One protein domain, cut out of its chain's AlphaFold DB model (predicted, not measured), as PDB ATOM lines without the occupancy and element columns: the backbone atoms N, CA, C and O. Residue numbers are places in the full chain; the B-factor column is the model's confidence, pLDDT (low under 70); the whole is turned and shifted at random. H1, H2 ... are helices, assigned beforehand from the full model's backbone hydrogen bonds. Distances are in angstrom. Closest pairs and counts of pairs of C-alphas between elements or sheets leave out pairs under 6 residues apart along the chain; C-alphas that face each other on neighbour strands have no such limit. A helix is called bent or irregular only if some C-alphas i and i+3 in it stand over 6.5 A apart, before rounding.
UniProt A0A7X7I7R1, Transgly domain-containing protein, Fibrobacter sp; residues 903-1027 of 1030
ATOM      1  N   ILE A 903      51.844   1.673  -1.750       45.22
ATOM      2  CA  ILE A 903      52.979   2.603  -1.958       45.22
ATOM      3  C   ILE A 903      53.069   3.050  -3.437       45.22
ATOM      4  O   ILE A 903      53.402   4.203  -3.713       45.22
ATOM      5  N   LYS A 904      52.683   2.185  -4.394       43.28
ATOM      6  CA  LYS A 904      52.753   2.425  -5.854       43.28
ATOM      7  C   LYS A 904      51.953   3.636  -6.372       43.28
ATOM      8  O   LYS A 904      52.262   4.152  -7.447       43.28
ATOM      9  N   PHE A 905      50.908   4.094  -5.678       49.97
ATOM     10  CA  PHE A 905      49.845   4.925  -6.280       49.97
ATOM     11  C   PHE A 905      49.985   6.446  -6.123       49.97
ATOM     12  O   PHE A 905      49.011   7.148  -5.867       49.97
ATOM     13  N   ALA A 906      51.183   6.982  -6.329       45.19
ATOM     14  CA  ALA A 906      51.429   8.424  -6.260       45.19
ATOM     15  C   ALA A 906      51.454   9.154  -7.614       45.19
ATOM     16  O   ALA A 906      51.401  10.382  -7.653       45.19
ATOM     17  N   ASN A 907      51.513   8.412  -8.725       45.72
ATOM     18  CA  ASN A 907      51.648   8.968 -10.069       45.72
ATOM     19  C   ASN A 907      50.528   8.508 -11.010       45.72
ATOM     20  O   ASN A 907      49.966   7.426 -10.877       45.72
ATOM     21  N   GLN A 908      50.203   9.355 -11.993       42.59
ATOM     22  CA  GLN A 908      49.028   9.227 -12.872       42.59
ATOM     23  C   GLN A 908      49.035   7.996 -13.800       42.59
ATOM     24  O   GLN A 908      48.040   7.763 -14.490       42.59
ATOM     25  N   ASN A 909      50.120   7.221 -13.849       44.19
ATOM     26  CA  ASN A 909      50.291   6.098 -14.771       44.19
ATOM     27  C   ASN A 909      50.168   4.744 -14.047       44.19
ATOM     28  O   ASN A 909      51.151   4.174 -13.603       44.19
ATOM     29  N   GLU A 910      48.913   4.287 -13.989       51.09
ATOM     30  CA  GLU A 910      48.395   2.904 -13.990       51.09
ATOM     31  C   GLU A 910      48.883   1.862 -12.954       51.09
ATOM     32  O   GLU A 910      49.912   1.226 -13.122       51.09
ATOM     33  N   ASN A 911      48.006   1.556 -11.983       51.72
ATOM     34  CA  ASN A 911      47.232   0.298 -11.898       51.72
ATOM     35  C   ASN A 911      46.004   0.533 -10.992       51.72
ATOM     36  O   ASN A 911      46.050   0.380  -9.780       51.72
ATOM     37  N   SER A 912      44.902   0.976 -11.595       59.44
ATOM     38  CA  SER A 912      43.601   1.143 -10.932       59.44
ATOM     39  C   SER A 912      42.669   0.063 -11.472       59.44
ATOM     40  O   SER A 912      42.761  -0.259 -12.658       59.44
ATOM     41  N   ASP A 913      41.755  -0.461 -10.656       71.19
ATOM     42  CA  ASP A 913      40.708  -1.392 -11.117       71.19
ATOM     43  C   ASP A 913      39.718  -0.741 -12.119       71.19
ATOM     44  O   ASP A 913      38.818  -1.393 -12.662       71.19
ATOM     45  N   LEU A 914      39.879   0.554 -12.399       69.31
ATOM     46  CA  LEU A 914      39.122   1.304 -13.391       69.31
ATOM     47  C   LEU A 914      39.531   0.957 -14.823       69.31
ATOM     48  O   LEU A 914      40.710   0.911 -15.173       69.31
ATOM     49  N   SER A 915      38.528   0.808 -15.693       75.38
ATOM     50  CA  SER A 915      38.766   0.598 -17.123       75.38
ATOM     51  C   SER A 915      39.547   1.776 -17.745       75.38
ATOM     52  O   SER A 915      39.396   2.919 -17.291       75.38
ATOM     53  N   PRO A 916      40.329   1.561 -18.824       69.19
ATOM     54  CA  PRO A 916      41.039   2.628 -19.538       69.19
ATOM     55  C   PRO A 916      40.131   3.804 -19.937       69.19
ATOM     56  O   PRO A 916      40.508   4.966 -19.780       69.19
ATOM     57  N   LEU A 917      38.899   3.505 -20.364       73.19
ATOM     58  CA  LEU A 917      37.862   4.491 -20.691       73.19
ATOM     59  C   LEU A 917      37.424   5.302 -19.466       73.19
ATOM     60  O   LEU A 917      37.338   6.527 -19.540       73.19
ATOM     61  N   SER A 918      37.192   4.642 -18.327       73.56
ATOM     62  CA  SER A 918      36.830   5.301 -17.065       73.56
ATOM     63  C   SER A 918      37.933   6.256 -16.604       73.56
ATOM     64  O   SER A 918      37.641   7.382 -16.207       73.56
ATOM     65  N   ARG A 919      39.206   5.855 -16.732       68.19
ATOM     66  CA  ARG A 919      40.368   6.699 -16.403       68.19
ATOM     67  C   ARG A 919      40.469   7.922 -17.313       68.19
ATOM     68  O   ARG A 919      40.630   9.040 -16.824       68.19
ATOM     69  N   ALA A 920      40.322   7.733 -18.624       67.69
ATOM     70  CA  ALA A 920      40.308   8.834 -19.585       67.69
ATOM     71  C   ALA A 920      39.159   9.817 -19.300       67.69
ATOM     72  O   ALA A 920      39.368  11.030 -19.270       67.69
ATOM     73  N   MET A 921      37.965   9.302 -19.001       70.94
ATOM     74  CA  MET A 921      36.800  10.113 -18.643       70.94
ATOM     75  C   MET A 921      36.986  10.882 -17.336       70.94
ATOM     76  O   MET A 921      36.599  12.047 -17.265       70.94
ATOM     77  N   ILE A 922      37.591  10.270 -16.315       71.31
ATOM     78  CA  ILE A 922      37.927  10.952 -15.058       71.31
ATOM     79  C   ILE A 922      38.901  12.098 -15.334       71.31
ATOM     80  O   ILE A 922      38.603  13.223 -14.948       71.31
ATOM     81  N   ARG A 923      39.979  11.862 -16.097       64.44
ATOM     82  CA  ARG A 923      40.949  12.907 -16.482       64.44
ATOM     83  C   ARG A 923      40.296  14.074 -17.227       64.44
ATOM     84  O   ARG A 923      40.587  15.235 -16.940       64.44
ATOM     85  N   ILE A 924      39.388  13.780 -18.158       69.06
ATOM     86  CA  ILE A 924      38.633  14.800 -18.900       69.06
ATOM     87  C   ILE A 924      37.710  15.586 -17.955       69.06
ATOM     88  O   ILE A 924      37.626  16.811 -18.052       69.06
ATOM     89  N   ARG A 925      37.036  14.904 -17.019       66.69
ATOM     90  CA  ARG A 925      36.094  15.518 -16.068       66.69
ATOM     91  C   ARG A 925      36.779  16.342 -14.976       66.69
ATOM     92  O   ARG A 925      36.192  17.329 -14.536       66.69
ATOM     93  N   THR A 926      37.984  15.973 -14.541       64.31
ATOM     94  CA  THR A 926      38.764  16.741 -13.559       64.31
ATOM     95  C   THR A 926      39.464  17.947 -14.195       64.31
ATOM     96  O   THR A 926      39.557  18.986 -13.548       64.31
ATOM     97  N   GLY A 927      39.840  17.869 -15.481       46.38
ATOM     98  CA  GLY A 927      40.385  18.980 -16.276       46.38
ATOM     99  C   GLY A 927      41.801  19.436 -15.875       46.38
ATOM    100  O   GLY A 927      42.251  19.220 -14.755       46.38
ATOM    101  N   PHE A 928      42.512  20.097 -16.799       44.28
ATOM    102  CA  PHE A 928      43.833  20.725 -16.592       44.28
ATOM    103  C   PHE A 928      43.749  21.985 -15.696       44.28
ATOM    104  O   PHE A 928      44.049  23.094 -16.135       44.28
ATOM    105  N   MET A 929      43.297  21.849 -14.450       36.56
ATOM    106  CA  MET A 929      43.198  22.950 -13.482       36.56
ATOM    107  C   MET A 929      44.213  22.778 -12.343       36.56
ATOM    108  O   MET A 929      44.513  21.661 -11.930       36.56
ATOM    109  N   LYS A 930      44.755  23.907 -11.857       40.81
ATOM    110  CA  LYS A 930      45.607  24.003 -10.656       40.81
ATOM    111  C   LYS A 930      44.908  23.341  -9.465       40.81
ATOM    112  O   LYS A 930      43.716  23.582  -9.294       40.81
ATOM    113  N   ASN A 931      45.674  22.632  -8.627       44.84
ATOM    114  CA  ASN A 931      45.264  22.157  -7.302       44.84
ATOM    115  C   ASN A 931      44.452  23.249  -6.586       44.84
ATOM    116  O   ASN A 931      45.028  24.236  -6.123       44.84
ATOM    117  N   GLY A 932      43.125  23.112  -6.522       50.44
ATOM    118  CA  GLY A 932      42.339  23.903  -5.587       50.44
ATOM    119  C   GLY A 932      42.814  23.596  -4.169       50.44
ATOM    120  O   GLY A 932      43.244  22.470  -3.898       50.44
ATOM    121  N   SER A 933      42.760  24.584  -3.271       56.12
ATOM    122  CA  SER A 933      42.965  24.309  -1.851       56.12
ATOM    123  C   SER A 933      41.934  23.267  -1.429       56.12
ATOM    124  O   SER A 933      40.732  23.470  -1.596       56.12
ATOM    125  N   VAL A 934      42.410  22.135  -0.919       61.66
ATOM    126  CA  VAL A 934      41.560  21.062  -0.389       61.66
ATOM    127  C   VAL A 934      40.664  21.585   0.744       61.66
ATOM    128  O   VAL A 934      39.559  21.088   0.939       61.66
ATOM    129  N   ALA A 935      41.095  22.661   1.409       58.16
ATOM    130  CA  ALA A 935      40.333  23.361   2.435       58.16
ATOM    131  C   ALA A 935      39.087  24.104   1.905       58.16
ATOM    132  O   ALA A 935      38.222  24.462   2.696       58.16
ATOM    133  N   ASP A 936      38.952  24.319   0.589       68.75
ATOM    134  CA  ASP A 936      37.798  25.020  -0.003       68.75
ATOM    135  C   ASP A 936      36.660  24.067  -0.424       68.75
ATOM    136  O   ASP A 936      35.663  24.495  -1.021       68.75
ATOM    137  N   ILE A 937      36.817  22.759  -0.189       81.81
ATOM    138  CA  ILE A 937      35.827  21.749  -0.566       81.81
ATOM    139  C   ILE A 937      34.616  21.873   0.363       81.81
ATOM    140  O   ILE A 937      34.718  21.759   1.578       81.81
ATOM    141  N   ARG A 938      33.441  22.082  -0.234       86.56
ATOM    142  CA  ARG A 938      32.175  22.255   0.489       86.56
ATOM    143  C   ARG A 938      30.990  21.661  -0.257       86.56
ATOM    144  O   ARG A 938      31.023  21.541  -1.488       86.56
ATOM    145  N   PHE A 939      29.938  21.347   0.490       87.12
ATOM    146  CA  PHE A 939      28.631  21.018  -0.062       87.12
ATOM    147  C   PHE A 939      27.908  22.279  -0.549       87.12
ATOM    148  O   PHE A 939      28.109  23.380  -0.036       87.12
ATOM    149  N   GLU A 940      27.058  22.125  -1.561       84.88
ATOM    150  CA  GLU A 940      26.290  23.222  -2.153       84.88
ATOM    151  C   GLU A 940      24.788  22.940  -2.070       84.88
ATOM    152  O   GLU A 940      24.356  21.787  -2.139       84.88
ATOM    153  N   LYS A 941      23.972  23.998  -2.001       78.75
ATOM    154  CA  LYS A 941      22.520  23.865  -2.159       78.75
ATOM    155  C   LYS A 941      22.143  23.647  -3.629       78.75
ATOM    156  O   LYS A 941      22.724  24.277  -4.520       78.75
ATOM    157  N   PRO A 942      21.154  22.794  -3.925       73.19
ATOM    158  CA  PRO A 942      20.582  22.721  -5.256       73.19
ATOM    159  C   PRO A 942      19.806  24.007  -5.590       73.19
ATOM    160  O   PRO A 942      19.166  24.603  -4.732       73.19
ATOM    161  N   VAL A 943      19.859  24.426  -6.861       68.69
ATOM    162  CA  VAL A 943      19.126  25.606  -7.373       68.69
ATOM    163  C   VAL A 943      17.604  25.398  -7.284       68.69
ATOM    164  O   VAL A 943      16.864  26.350  -7.078       68.69
ATOM    165  N   PHE A 944      17.153  24.143  -7.377       60.41
ATOM    166  CA  PHE A 944      15.771  23.714  -7.176       60.41
ATOM    167  C   PHE A 944      15.774  22.439  -6.314       60.41
ATOM    168  O   PHE A 944      16.447  21.474  -6.681       60.41
ATOM    169  N   GLY A 945      15.066  22.437  -5.175       62.50
ATOM    170  CA  GLY A 945      14.960  21.298  -4.242       62.50
ATOM    171  C   GLY A 945      15.391  21.607  -2.796       62.50
ATOM    172  O   GLY A 945      15.990  22.646  -2.527       62.50
ATOM    173  N   LYS A 946      15.072  20.700  -1.858       61.84
ATOM    174  CA  LYS A 946      15.560  20.714  -0.461       61.84
ATOM    175  C   LYS A 946      16.781  19.789  -0.330       61.84
ATOM    176  O   LYS A 946      16.838  18.781  -1.026       61.84
ATOM    177  N   GLY A 947      17.731  20.126   0.547       73.50
ATOM    178  CA  GLY A 947      18.937  19.329   0.823       73.50
ATOM    179  C   GLY A 947      20.245  19.965   0.334       73.50
ATOM    180  O   GLY A 947      20.272  21.126  -0.084       73.50
ATOM    181  N   ILE A 948      21.338  19.203   0.393       83.19
ATOM    182  CA  ILE A 948      22.676  19.606  -0.069       83.19
ATOM    183  C   ILE A 948      23.235  18.586  -1.059       83.19
ATOM    184  O   ILE A 948      22.741  17.468  -1.141       83.19
ATOM    185  N   ARG A 949      24.264  18.958  -1.821       85.12
ATOM    186  CA  ARG A 949      24.914  18.067  -2.788       85.12
ATOM    187  C   ARG A 949      26.393  18.353  -2.971       85.12
ATOM    188  O   ARG A 949      26.805  19.515  -2.995       85.12
ATOM    189  N   LEU A 950      27.180  17.302  -3.195       88.19
ATOM    190  CA  LEU A 950      28.550  17.427  -3.678       88.19
ATOM    191  C   LEU A 950      28.543  17.527  -5.210       88.19
ATOM    192  O   LEU A 950      28.396  16.531  -5.920       88.19
ATOM    193  N   ARG A 951      28.687  18.742  -5.747       84.50
ATOM    194  CA  ARG A 951      28.710  19.003  -7.199       84.50
ATOM    195  C   ARG A 951      29.840  19.977  -7.556       84.50
ATOM    196  O   ARG A 951      30.591  20.437  -6.702       84.50
ATOM    197  N   GLY A 952      30.012  20.251  -8.847       81.25
ATOM    198  CA  GLY A 952      30.814  21.379  -9.314       81.25
ATOM    199  C   GLY A 952      32.311  21.199  -9.077       81.25
ATOM    200  O   GLY A 952      32.912  20.239  -9.564       81.25
ATOM    201  N   LYS A 953      32.940  22.175  -8.413       77.50
ATOM    202  CA  LYS A 953      34.387  22.173  -8.136       77.50
ATOM    203  C   LYS A 953      34.736  21.148  -7.049       77.50
ATOM    204  O   LYS A 953      35.591  20.308  -7.295       77.50
ATOM    205  N   SER A 954      34.004  21.139  -5.933       83.69
ATOM    206  CA  SER A 954      34.205  20.219  -4.801       83.69
ATOM    207  C   SER A 954      34.143  18.742  -5.213       83.69
ATOM    208  O   SER A 954      35.005  17.953  -4.839       83.69
ATOM    209  N   TYR A 955      33.172  18.370  -6.057       86.44
ATOM    210  CA  TYR A 955      33.072  16.997  -6.571       86.44
ATOM    211  C   TYR A 955      34.263  16.608  -7.453       86.44
ATOM    212  O   TYR A 955      34.775  15.500  -7.340       86.44
ATOM    213  N   ARG A 956      34.718  17.509  -8.333       81.12
ATOM    214  CA  ARG A 956      35.870  17.250  -9.209       81.12
ATOM    215  C   ARG A 956      37.172  17.123  -8.419       81.12
ATOM    216  O   ARG A 956      37.999  16.292  -8.781       81.12
ATOM    217  N   GLU A 957      37.323  17.895  -7.345       80.00
ATOM    218  CA  GLU A 957      38.472  17.784  -6.441       80.00
ATOM    219  C   GLU A 957      38.484  16.449  -5.698       80.00
ATOM    220  O   GLU A 957      39.519  15.801  -5.643       80.00
ATOM    221  N   MET A 958      37.344  15.961  -5.212       85.25
ATOM    222  CA  MET A 958      37.287  14.614  -4.636       85.25
ATOM    223  C   MET A 958      37.513  13.525  -5.700       85.25
ATOM    224  O   MET A 958      38.255  12.571  -5.492       85.25
ATOM    225  N   LEU A 959      36.958  13.699  -6.903       84.56
ATOM    226  CA  LEU A 959      37.078  12.732  -7.999       84.56
ATOM    227  C   LEU A 959      38.534  12.457  -8.405       84.56
ATOM    228  O   LEU A 959      38.841  11.360  -8.873       84.56
ATOM    229  N   ARG A 960      39.446  13.414  -8.193       76.88
ATOM    230  CA  ARG A 960      40.874  13.261  -8.509       76.88
ATOM    231  C   ARG A 960      41.545  12.139  -7.712       76.88
ATOM    232  O   ARG A 960      42.519  11.575  -8.202       76.88
ATOM    233  N   PHE A 961      41.036  11.813  -6.520       79.50
ATOM    234  CA  PHE A 961      41.602  10.766  -5.672       79.50
ATOM    235  C   PHE A 961      41.280   9.361  -6.178       79.50
ATOM    236  O   PHE A 961      42.032   8.434  -5.902       79.50
ATOM    237  N   ALA A 962      40.227   9.207  -6.988       79.81
ATOM    238  CA  ALA A 962      39.755   7.908  -7.457       79.81
ATOM    239  C   ALA A 962      40.839   7.090  -8.159       79.81
ATOM    240  O   ALA A 962      40.916   5.885  -7.963       79.81
ATOM    241  N   GLN A 963      41.711   7.729  -8.939       69.06
ATOM    242  CA  GLN A 963      42.783   7.037  -9.659       69.06
ATOM    243  C   GLN A 963      43.955   6.589  -8.765       69.06
ATOM    244  O   GLN A 963      44.793   5.826  -9.234       69.06
ATOM    245  N   TYR A 964      44.011   7.043  -7.507       67.44
ATOM    246  CA  TYR A 964      45.091   6.745  -6.555       67.44
ATOM    247  C   TYR A 964      44.701   5.710  -5.483       67.44
ATOM    248  O   TYR A 964      45.517   5.362  -4.640       67.44
ATOM    249  N   MET A 965      43.467   5.197  -5.521       72.88
ATOM    250  CA  MET A 965      42.940   4.210  -4.560       72.88
ATOM    251  C   MET A 965      43.243   2.750  -4.959       72.88
ATOM    252  O   MET A 965      42.800   1.815  -4.295       72.88
ATOM    253  N   GLY A 966      43.972   2.531  -6.058       70.00
ATOM    254  CA  GLY A 966      44.396   1.203  -6.506       70.00
ATOM    255  C   GLY A 966      43.237   0.245  -6.794       70.00
ATOM    256  O   GLY A 966      42.415   0.480  -7.682       70.00
ATOM    257  N   LYS A 967      43.184  -0.858  -6.038       69.62
ATOM    258  CA  LYS A 967      42.109  -1.865  -6.104       69.62
ATOM    259  C   LYS A 967      40.774  -1.377  -5.530       69.62
ATOM    260  O   LYS A 967      39.740  -1.937  -5.863       69.62
ATOM    261  N   ASP A 968      40.801  -0.338  -4.697       78.00
ATOM    262  CA  ASP A 968      39.616   0.240  -4.060       78.00
ATOM    263  C   ASP A 968      39.079   1.443  -4.860       78.00
ATOM    264  O   ASP A 968      38.178   2.153  -4.416       78.00
ATOM    265  N   SER A 969      39.593   1.686  -6.072       80.56
ATOM    266  CA  SER A 969      39.192   2.801  -6.935       80.56
ATOM    267  C   SER A 969      37.712   2.777  -7.338       80.56
ATOM    268  O   SER A 969      37.060   3.826  -7.275       80.56
ATOM    269  N   ARG A 970      37.133   1.623  -7.702       83.12
ATOM    270  CA  ARG A 970      35.673   1.513  -7.922       83.12
ATOM    271  C   ARG A 970      34.873   1.712  -6.640       83.12
ATOM    272  O   ARG A 970      33.823   2.358  -6.673       83.12
ATOM    273  N   LEU A 971      35.363   1.181  -5.519       85.19
ATOM    274  CA  LEU A 971      34.704   1.305  -4.220       85.19
ATOM    275  C   LEU A 971      34.642   2.775  -3.779       85.19
ATOM    276  O   LEU A 971      33.568   3.292  -3.477       85.19
ATOM    277  N   TYR A 972      35.769   3.482  -3.870       88.56
ATOM    278  CA  TYR A 972      35.862   4.916  -3.609       88.56
ATOM    279  C   TYR A 972      34.918   5.736  -4.493       88.56
ATOM    280  O   TYR A 972      34.226   6.623  -3.997       88.56
ATOM    281  N   LEU A 973      34.854   5.446  -5.801       87.75
ATOM    282  CA  LEU A 973      33.918   6.132  -6.698       87.75
ATOM    283  C   LEU A 973      32.469   5.918  -6.277       87.75
ATOM    284  O   LEU A 973      31.694   6.869  -6.306       87.75
ATOM    285  N   THR A 974      32.124   4.705  -5.852       89.50
ATOM    286  CA  THR A 974      30.775   4.376  -5.380       89.50
ATOM    287  C   THR A 974      30.411   5.216  -4.152       89.50
ATOM    288  O   THR A 974      29.363   5.863  -4.133       89.50
ATOM    289  N   TYR A 975      31.311   5.304  -3.166       92.56
ATOM    290  CA  TYR A 975      31.125   6.178  -2.004       92.56
ATOM    291  C   TYR A 975      31.014   7.649  -2.406       92.56
ATOM    292  O   TYR A 975      30.088   8.344  -1.988       92.56
ATOM    293  N   LEU A 976      31.894   8.120  -3.286       91.00
ATOM    294  CA  LEU A 976      31.887   9.504  -3.739       91.00
ATOM    295  C   LEU A 976      30.609   9.874  -4.515       91.00
ATOM    296  O   LEU A 976      30.140  11.011  -4.443       91.00
ATOM    297  N   GLU A 977      30.027   8.940  -5.268       88.81
ATOM    298  CA  GLU A 977      28.765   9.160  -5.973       88.81
ATOM    299  C   GLU A 977      27.568   9.270  -5.033       88.81
ATOM    300  O   GLU A 977      26.693  10.100  -5.292       88.81
ATOM    301  N   SER A 978      27.566   8.537  -3.916       88.25
ATOM    302  CA  SER A 978      26.516   8.657  -2.895       88.25
ATOM    303  C   SER A 978      26.465  10.053  -2.248       88.25
ATOM    304  O   SER A 978      25.397  10.523  -1.866       88.25
ATOM    305  N   LEU A 979      27.584  10.792  -2.242       88.81
ATOM    306  CA  LEU A 979      27.651  12.176  -1.749       88.81
ATOM    307  C   LEU A 979      27.086  13.219  -2.733       88.81
ATOM    308  O   LEU A 979      26.988  14.402  -2.391       88.81
ATOM    309  N   LYS A 980      26.696  12.834  -3.957       87.50
ATOM    310  CA  LYS A 980      26.079  13.772  -4.915       87.50
ATOM    311  C   LYS A 980      24.685  14.213  -4.493       87.50
ATOM    312  O   LYS A 980      24.324  15.328  -4.837       87.50
ATOM    313  N   ASN A 981      23.912  13.375  -3.808       83.81
ATOM    314  CA  ASN A 981      22.585  13.715  -3.285       83.81
ATOM    315  C   ASN A 981      22.362  12.949  -1.963       83.81
ATOM    316  O   ASN A 981      21.691  11.923  -1.979       83.81
ATOM    317  N   PRO A 982      22.987  13.369  -0.852       82.38
ATOM    318  CA  PRO A 982      22.824  12.711   0.439       82.38
ATOM    319  C   PRO A 982      21.433  12.946   1.043       82.38
ATOM    320  O   PRO A 982      20.916  14.064   1.007       82.38
ATOM    321  N   ASP A 983      20.881  11.906   1.672       75.56
ATOM    322  CA  ASP A 983      19.529  11.924   2.251       75.56
ATOM    323  C   ASP A 983      19.480  12.438   3.705       75.56
ATOM    324  O   ASP A 983      18.434  12.894   4.164       75.56
ATOM    325  N   SER A 984      20.594  12.387   4.446       82.62
ATOM    326  CA  SER A 984      20.683  12.851   5.844       82.62
ATOM    327  C   SER A 984      22.105  13.253   6.234       82.62
ATOM    328  O   SER A 984      23.076  12.829   5.598       82.62
ATOM    329  N   TYR A 985      22.247  14.023   7.320       84.25
ATOM    330  CA  TYR A 985      23.567  14.344   7.882       84.25
ATOM    331  C   TYR A 985      24.337  13.075   8.294       84.25
ATOM    332  O   TYR A 985      25.525  12.946   7.999       84.25
ATOM    333  N   LYS A 986      23.639  12.096   8.882       84.88
ATOM    334  CA  LYS A 986      24.220  10.812   9.302       84.88
ATOM    335  C   LYS A 986      24.802  10.015   8.128       84.88
ATOM    336  O   LYS A 986      25.900   9.484   8.225       84.88
ATOM    337  N   MET A 987      24.112   9.992   6.985       86.50
ATOM    338  CA  MET A 987      24.634   9.354   5.770       86.50
ATOM    339  C   MET A 987      25.945  10.004   5.306       86.50
ATOM    340  O   MET A 987      26.860   9.306   4.877       86.50
ATOM    341  N   ILE A 988      26.060  11.333   5.401       87.81
ATOM    342  CA  ILE A 988      27.280  12.055   5.011       87.81
ATOM    343  C   ILE A 988      28.443  11.671   5.923       87.81
ATOM    344  O   ILE A 988      29.521  11.358   5.418       87.81
ATOM    345  N   THR A 989      28.233  11.669   7.243       89.25
ATOM    346  CA  THR A 989      29.282  11.297   8.202       89.25
ATOM    347  C   THR A 989      29.720   9.847   8.028       89.25
ATOM    348  O   THR A 989      30.920   9.579   8.020       89.25
ATOM    349  N   ASP A 990      28.775   8.928   7.805       90.06
ATOM    350  CA  ASP A 990      29.065   7.503   7.625       90.06
ATOM    351  C   ASP A 990      29.857   7.257   6.330       90.06
ATOM    352  O   ASP A 990      30.879   6.572   6.341       90.06
ATOM    353  N   VAL A 991      29.446   7.868   5.211       90.69
ATOM    354  CA  VAL A 991      30.142   7.727   3.920       90.69
ATOM    355  C   VAL A 991      31.531   8.368   3.951       90.69
ATOM    356  O   VAL A 991      32.476   7.793   3.411       90.69
ATOM    357  N   ILE A 992      31.690   9.538   4.580       91.50
ATOM    358  CA  ILE A 992      33.013  10.158   4.737       91.50
ATOM    359  C   ILE A 992      33.905   9.294   5.639       91.50
ATOM    360  O   ILE A 992      35.067   9.079   5.296       91.50
ATOM    361  N   GLY A 993      33.362   8.726   6.720       89.00
ATOM    362  CA  GLY A 993      34.072   7.761   7.560       89.00
ATOM    363  C   GLY A 993      34.543   6.542   6.762       89.00
ATOM    364  O   GLY A 993      35.714   6.177   6.834       89.00
ATOM    365  N   LEU A 994      33.684   5.975   5.908       91.19
ATOM    366  CA  LEU A 994      34.056   4.877   5.009       91.19
ATOM    367  C   LEU A 994      35.169   5.278   4.031       91.19
ATOM    368  O   LEU A 994      36.114   4.514   3.840       91.19
ATOM    369  N   ILE A 995      35.118   6.485   3.460       90.12
ATOM    370  CA  ILE A 995      36.197   7.012   2.610       90.12
ATOM    371  C   ILE A 995      37.517   7.115   3.393       90.12
ATOM    372  O   ILE A 995      38.565   6.740   2.869       90.12
ATOM    373  N   GLN A 996      37.483   7.578   4.644       87.62
ATOM    374  CA  GLN A 996      38.671   7.694   5.498       87.62
ATOM    375  C   GLN A 996      39.246   6.335   5.922       87.62
ATOM    376  O   GLN A 996      40.444   6.251   6.192       87.62
ATOM    377  N   THR A 997      38.437   5.270   5.951       84.56
ATOM    378  CA  THR A 997      38.918   3.904   6.236       84.56
ATOM    379  C   THR A 997      39.628   3.236   5.060       84.56
ATOM    380  O   THR A 997      40.261   2.199   5.255       84.56
ATOM    381  N   ILE A 998      39.560   3.811   3.851       82.50
ATOM    382  CA  ILE A 998      40.323   3.303   2.706       82.50
ATOM    383  C   ILE A 998      41.812   3.512   2.993       82.50
ATOM    384  O   ILE A 998      42.283   4.641   3.167       82.50
ATOM    385  N   ASP A 999      42.541   2.402   3.074       66.06
ATOM    386  CA  ASP A 999      43.950   2.383   3.452       66.06
ATOM    387  C   ASP A 999      44.835   2.917   2.315       66.06
ATOM    388  O   ASP A 999      45.105   2.232   1.325       66.06
ATOM    389  N   LEU A1000      45.301   4.156   2.473       65.75
ATOM    390  CA  LEU A1000      46.300   4.783   1.613       65.75
ATOM    391  C   LEU A1000      47.645   4.805   2.348       65.75
ATOM    392  O   LEU A1000      47.824   5.592   3.277       65.75
ATOM    393  N   LYS A1001      48.627   4.003   1.906       54.94
ATOM    394  CA  LYS A1001      49.988   4.053   2.483       54.94
ATOM    395  C   LYS A1001      50.810   5.252   1.999       54.94
ATOM    396  O   LYS A1001      51.810   5.586   2.633       54.94
ATOM    397  N   ASN A1002      50.401   5.937   0.924       58.78
ATOM    398  CA  ASN A1002      50.963   7.245   0.590       58.78
ATOM    399  C   ASN A1002      50.482   8.274   1.624       58.78
ATOM    400  O   ASN A1002      49.374   8.799   1.515       58.78
ATOM    401  N   GLN A1003      51.336   8.558   2.610       59.00
ATOM    402  CA  GLN A1003      51.034   9.466   3.722       59.00
ATOM    403  C   GLN A1003      50.583  10.851   3.242       59.00
ATOM    404  O   GLN A1003      49.673  11.428   3.822       59.00
ATOM    405  N   PHE A1004      51.122  11.347   2.126       59.00
ATOM    406  CA  PHE A1004      50.745  12.648   1.576       59.00
ATOM    407  C   PHE A1004      49.347  12.648   0.941       59.00
ATOM    408  O   PHE A1004      48.530  13.527   1.212       59.00
ATOM    409  N   LEU A1005      49.041  11.665   0.089       66.88
ATOM    410  CA  LEU A1005      47.701  11.524  -0.488       66.88
ATOM    411  C   LEU A1005      46.663  11.236   0.595       66.88
ATOM    412  O   LEU A1005      45.536  11.715   0.484       66.88
ATOM    413  N   LYS A1006      47.057  10.498   1.638       74.88
ATOM    414  CA  LYS A1006      46.237  10.238   2.817       74.88
ATOM    415  C   LYS A1006      45.947  11.525   3.585       74.88
ATOM    416  O   LYS A1006      44.779  11.842   3.767       74.88
ATOM    417  N   GLU A1007      46.961  12.323   3.907       71.00
ATOM    418  CA  GLU A1007      46.786  13.634   4.544       71.00
ATOM    419  C   GLU A1007      45.892  14.567   3.716       71.00
ATOM    420  O   GLU A1007      44.994  15.206   4.261       71.00
ATOM    421  N   GLN A1008      46.076  14.626   2.392       72.56
ATOM    422  CA  GLN A1008      45.206  15.434   1.534       72.56
ATOM    423  C   GLN A1008      43.770  14.910   1.485       72.56
ATOM    424  O   GLN A1008      42.833  15.704   1.457       72.56
ATOM    425  N   LEU A1009      43.572  13.593   1.449       83.06
ATOM    426  CA  LEU A1009      42.238  13.009   1.506       83.06
ATOM    427  C   LEU A1009      41.576  13.305   2.857       83.06
ATOM    428  O   LEU A1009      40.405  13.676   2.889       83.06
ATOM    429  N   ASP A1010      42.320  13.189   3.954       83.38
ATOM    430  CA  ASP A1010      41.818  13.424   5.305       83.38
ATOM    431  C   ASP A1010      41.457  14.904   5.512       83.38
ATOM    432  O   ASP A1010      40.384  15.199   6.039       83.38
ATOM    433  N   GLN A1011      42.265  15.838   4.993       80.00
ATOM    434  CA  GLN A1011      41.927  17.268   4.947       80.00
ATOM    435  C   GLN A1011      40.658  17.537   4.124       80.00
ATOM    436  O   GLN A1011      39.816  18.336   4.533       80.00
ATOM    437  N   ALA A1012      40.493  16.860   2.982       84.31
ATOM    438  CA  ALA A1012      39.304  16.997   2.137       84.31
ATOM    439  C   ALA A1012      38.044  16.511   2.861       84.31
ATOM    440  O   ALA A1012      36.997  17.158   2.822       84.31
ATOM    441  N   CYS A1013      38.166  15.371   3.540       89.31
ATOM    442  CA  CYS A1013      37.107  14.781   4.345       89.31
ATOM    443  C   CYS A1013      36.733  15.691   5.520       89.31
ATOM    444  O   CYS A1013      35.547  15.926   5.746       89.31
ATOM    445  N   ALA A1014      37.718  16.275   6.209       86.75
ATOM    446  CA  ALA A1014      37.488  17.229   7.292       86.75
ATOM    447  C   ALA A1014      36.746  18.492   6.813       86.75
ATOM    448  O   ALA A1014      35.775  18.907   7.445       86.75
ATOM    449  N   ALA A1015      37.133  19.061   5.665       85.25
ATOM    450  CA  ALA A1015      36.449  20.219   5.080       85.25
ATOM    451  C   ALA A1015      34.987  19.904   4.698       85.25
ATOM    452  O   ALA A1015      34.078  20.702   4.949       85.25
ATOM    453  N   LEU A1016      34.733  18.710   4.150       88.88
ATOM    454  CA  LEU A1016      33.378  18.248   3.840       88.88
ATOM    455  C   LEU A1016      32.518  18.048   5.092       88.88
ATOM    456  O   LEU A1016      31.352  18.448   5.078       88.88
ATOM    457  N   LEU A1017      33.079  17.475   6.161       89.19
ATOM    458  CA  LEU A1017      32.387  17.305   7.444       89.19
ATOM    459  C   LEU A1017      32.013  18.660   8.051       89.19
ATOM    460  O   LEU A1017      30.841  18.890   8.342       89.19
ATOM    461  N   GLN A1018      32.961  19.598   8.119       88.00
ATOM    462  CA  GLN A1018      32.710  20.953   8.618       88.00
ATOM    463  C   GLN A1018      31.633  21.681   7.793       88.00
ATOM    464  O   GLN A1018      30.757  22.373   8.326       88.00
ATOM    465  N   SER A1019      31.659  21.503   6.468       87.81
ATOM    466  CA  SER A1019      30.617  22.035   5.595       87.81
ATOM    467  C   SER A1019      29.250  21.421   5.908       87.81
ATOM    468  O   SER A1019      28.271  22.163   5.958       87.81
ATOM    469  N   ALA A1020      29.163  20.105   6.113       85.88
ATOM    470  CA  ALA A1020      27.912  19.415   6.424       85.88
ATOM    471  C   ALA A1020      27.346  19.821   7.797       85.88
ATOM    472  O   ALA A1020      26.147  20.079   7.902       85.88
ATOM    473  N   GLU A1021      28.200  19.972   8.815       86.19
ATOM    474  CA  GLU A1021      27.828  20.463  10.152       86.19
ATOM    475  C   GLU A1021      27.194  21.853  10.092       86.19
ATOM    476  O   GLU A1021      26.148  22.100  10.694       86.19
ATOM    477  N   THR A1022      27.782  22.748   9.294       84.62
ATOM    478  CA  THR A1022      27.252  24.103   9.091       84.62
ATOM    479  C   THR A1022      25.827  24.060   8.523       84.62
ATOM    480  O   THR A1022      24.956  24.822   8.944       84.62
ATOM    481  N   PHE A1023      25.549  23.148   7.589       80.56
ATOM    482  CA  PHE A1023      24.211  22.983   7.016       80.56
ATOM    483  C   PHE A1023      23.216  22.312   7.977       80.56
ATOM    484  O   PHE A1023      22.041  22.698   7.991       80.56
ATOM    485  N   ALA A1024      23.669  21.359   8.795       79.81
ATOM    486  CA  ALA A1024      22.857  20.726   9.834       79.81
ATOM    487  C   ALA A1024      22.448  21.738  10.922       79.81
ATOM    488  O   ALA A1024      21.269  21.831  11.270       79.81
ATOM    489  N   ALA A1025      23.377  22.588  11.373       77.94
ATOM    490  CA  ALA A1025      23.105  23.663  12.333       77.94
ATOM    491  C   ALA A1025      22.063  24.673  11.815       77.94
ATOM    492  O   ALA A1025      21.252  25.199  12.577       77.94
ATOM    493  N   LEU A1026      22.026  24.898  10.498       75.31
ATOM    494  CA  LEU A1026      21.039  25.753   9.836       75.31
ATOM    495  C   LEU A1026      19.683  25.058   9.581       75.31
ATOM    496  O   LEU A1026      18.822  25.661   8.937       75.31
ATOM    497  N   ARG A1027      19.477  23.816  10.055       69.12
ATOM    498  CA  ARG A1027      18.296  22.957   9.799       69.12
ATOM    499  C   ARG A1027      18.001  22.736   8.310       69.12
ATOM    500  O   ARG A1027      16.848  22.606   7.901       69.12
TER     501      ARG A1027
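This is residues 903 to 1027 of the 1030 residues of the protein "Transgly domain-containing protein" of Fibrobacter sp (UniProt A0A7X7I7R1). Four helices, H5, H4, H3 and H2, stand side by side in an up-and-down bundle, each running against the one before it in the chain, with the ring not fully closed between H2 and H5. The shorter H1 packs on H2 at the outside of this bundle. The printed part has 125 residues with five named helices, H1 to H5 in order, and no named strand; its class is all helix. It is compact, with a radius of gyration of the C-alphas of 14.3 A, and elongated, spanning 43 by 27 by 25 A.

H5, residues 1003 to 1025, is the longest helix at 32.5 A, from C-alpha 1003 at (51.034, 9.466, 3.722) to C-alpha 1025 at (23.105, 23.663, 12.333). H4 is residues 985 to 997, 18.6 A; H3 is 966 to 978, 19.7 A; H2 is 952 to 964, 20.6 A. H1, residues 916 to 926, 15.5 A, begins at C-alpha 916, (41.039, 2.628, -19.538). H3 is irregular, with C-alphas 967 and 970 7.5 A apart, and H2 only just, with C-alphas 960 and 963 6.6 A apart.

H5 touches H4, closest C-alphas Cys 1013 and Ile 992 at 6.2 A, at a shallow tilt of 6 degrees, opposite ways. H4, with residues 991 to 995 alone, touches H3, closest C-alphas Val 991 and Tyr 975 at 6.2 A. H2, with residues 958 to 963 alone, touches H3, closest C-alphas Ala 962 and Ser 969 at 5.2 A. H2 and H5 are close but not clearly touching, closest C-alphas Met 958 and Ala 1012 at 7.5 A. H1 and H2 form a helical hairpin at a tilt of 35.3 degrees, only just steep, closest C-alphas Thr 926 and Arg 956 at 5.2 A. Every O i to N i+4 pair is within hydrogen-bond range in H1, H4 and H5, against 5 of 9 in H2 and 7 of 9 in H3.

The C-alphas of Asn 909 and Arg 1027, the two farthest apart, are 43.7 A apart. The printed part has no cut; the link from H1 to H2, 25 residues, is long. Mean pLDDT of the printed part is 74.3, with 43 residues under 70, among them 903 to 912 and 923 to 936.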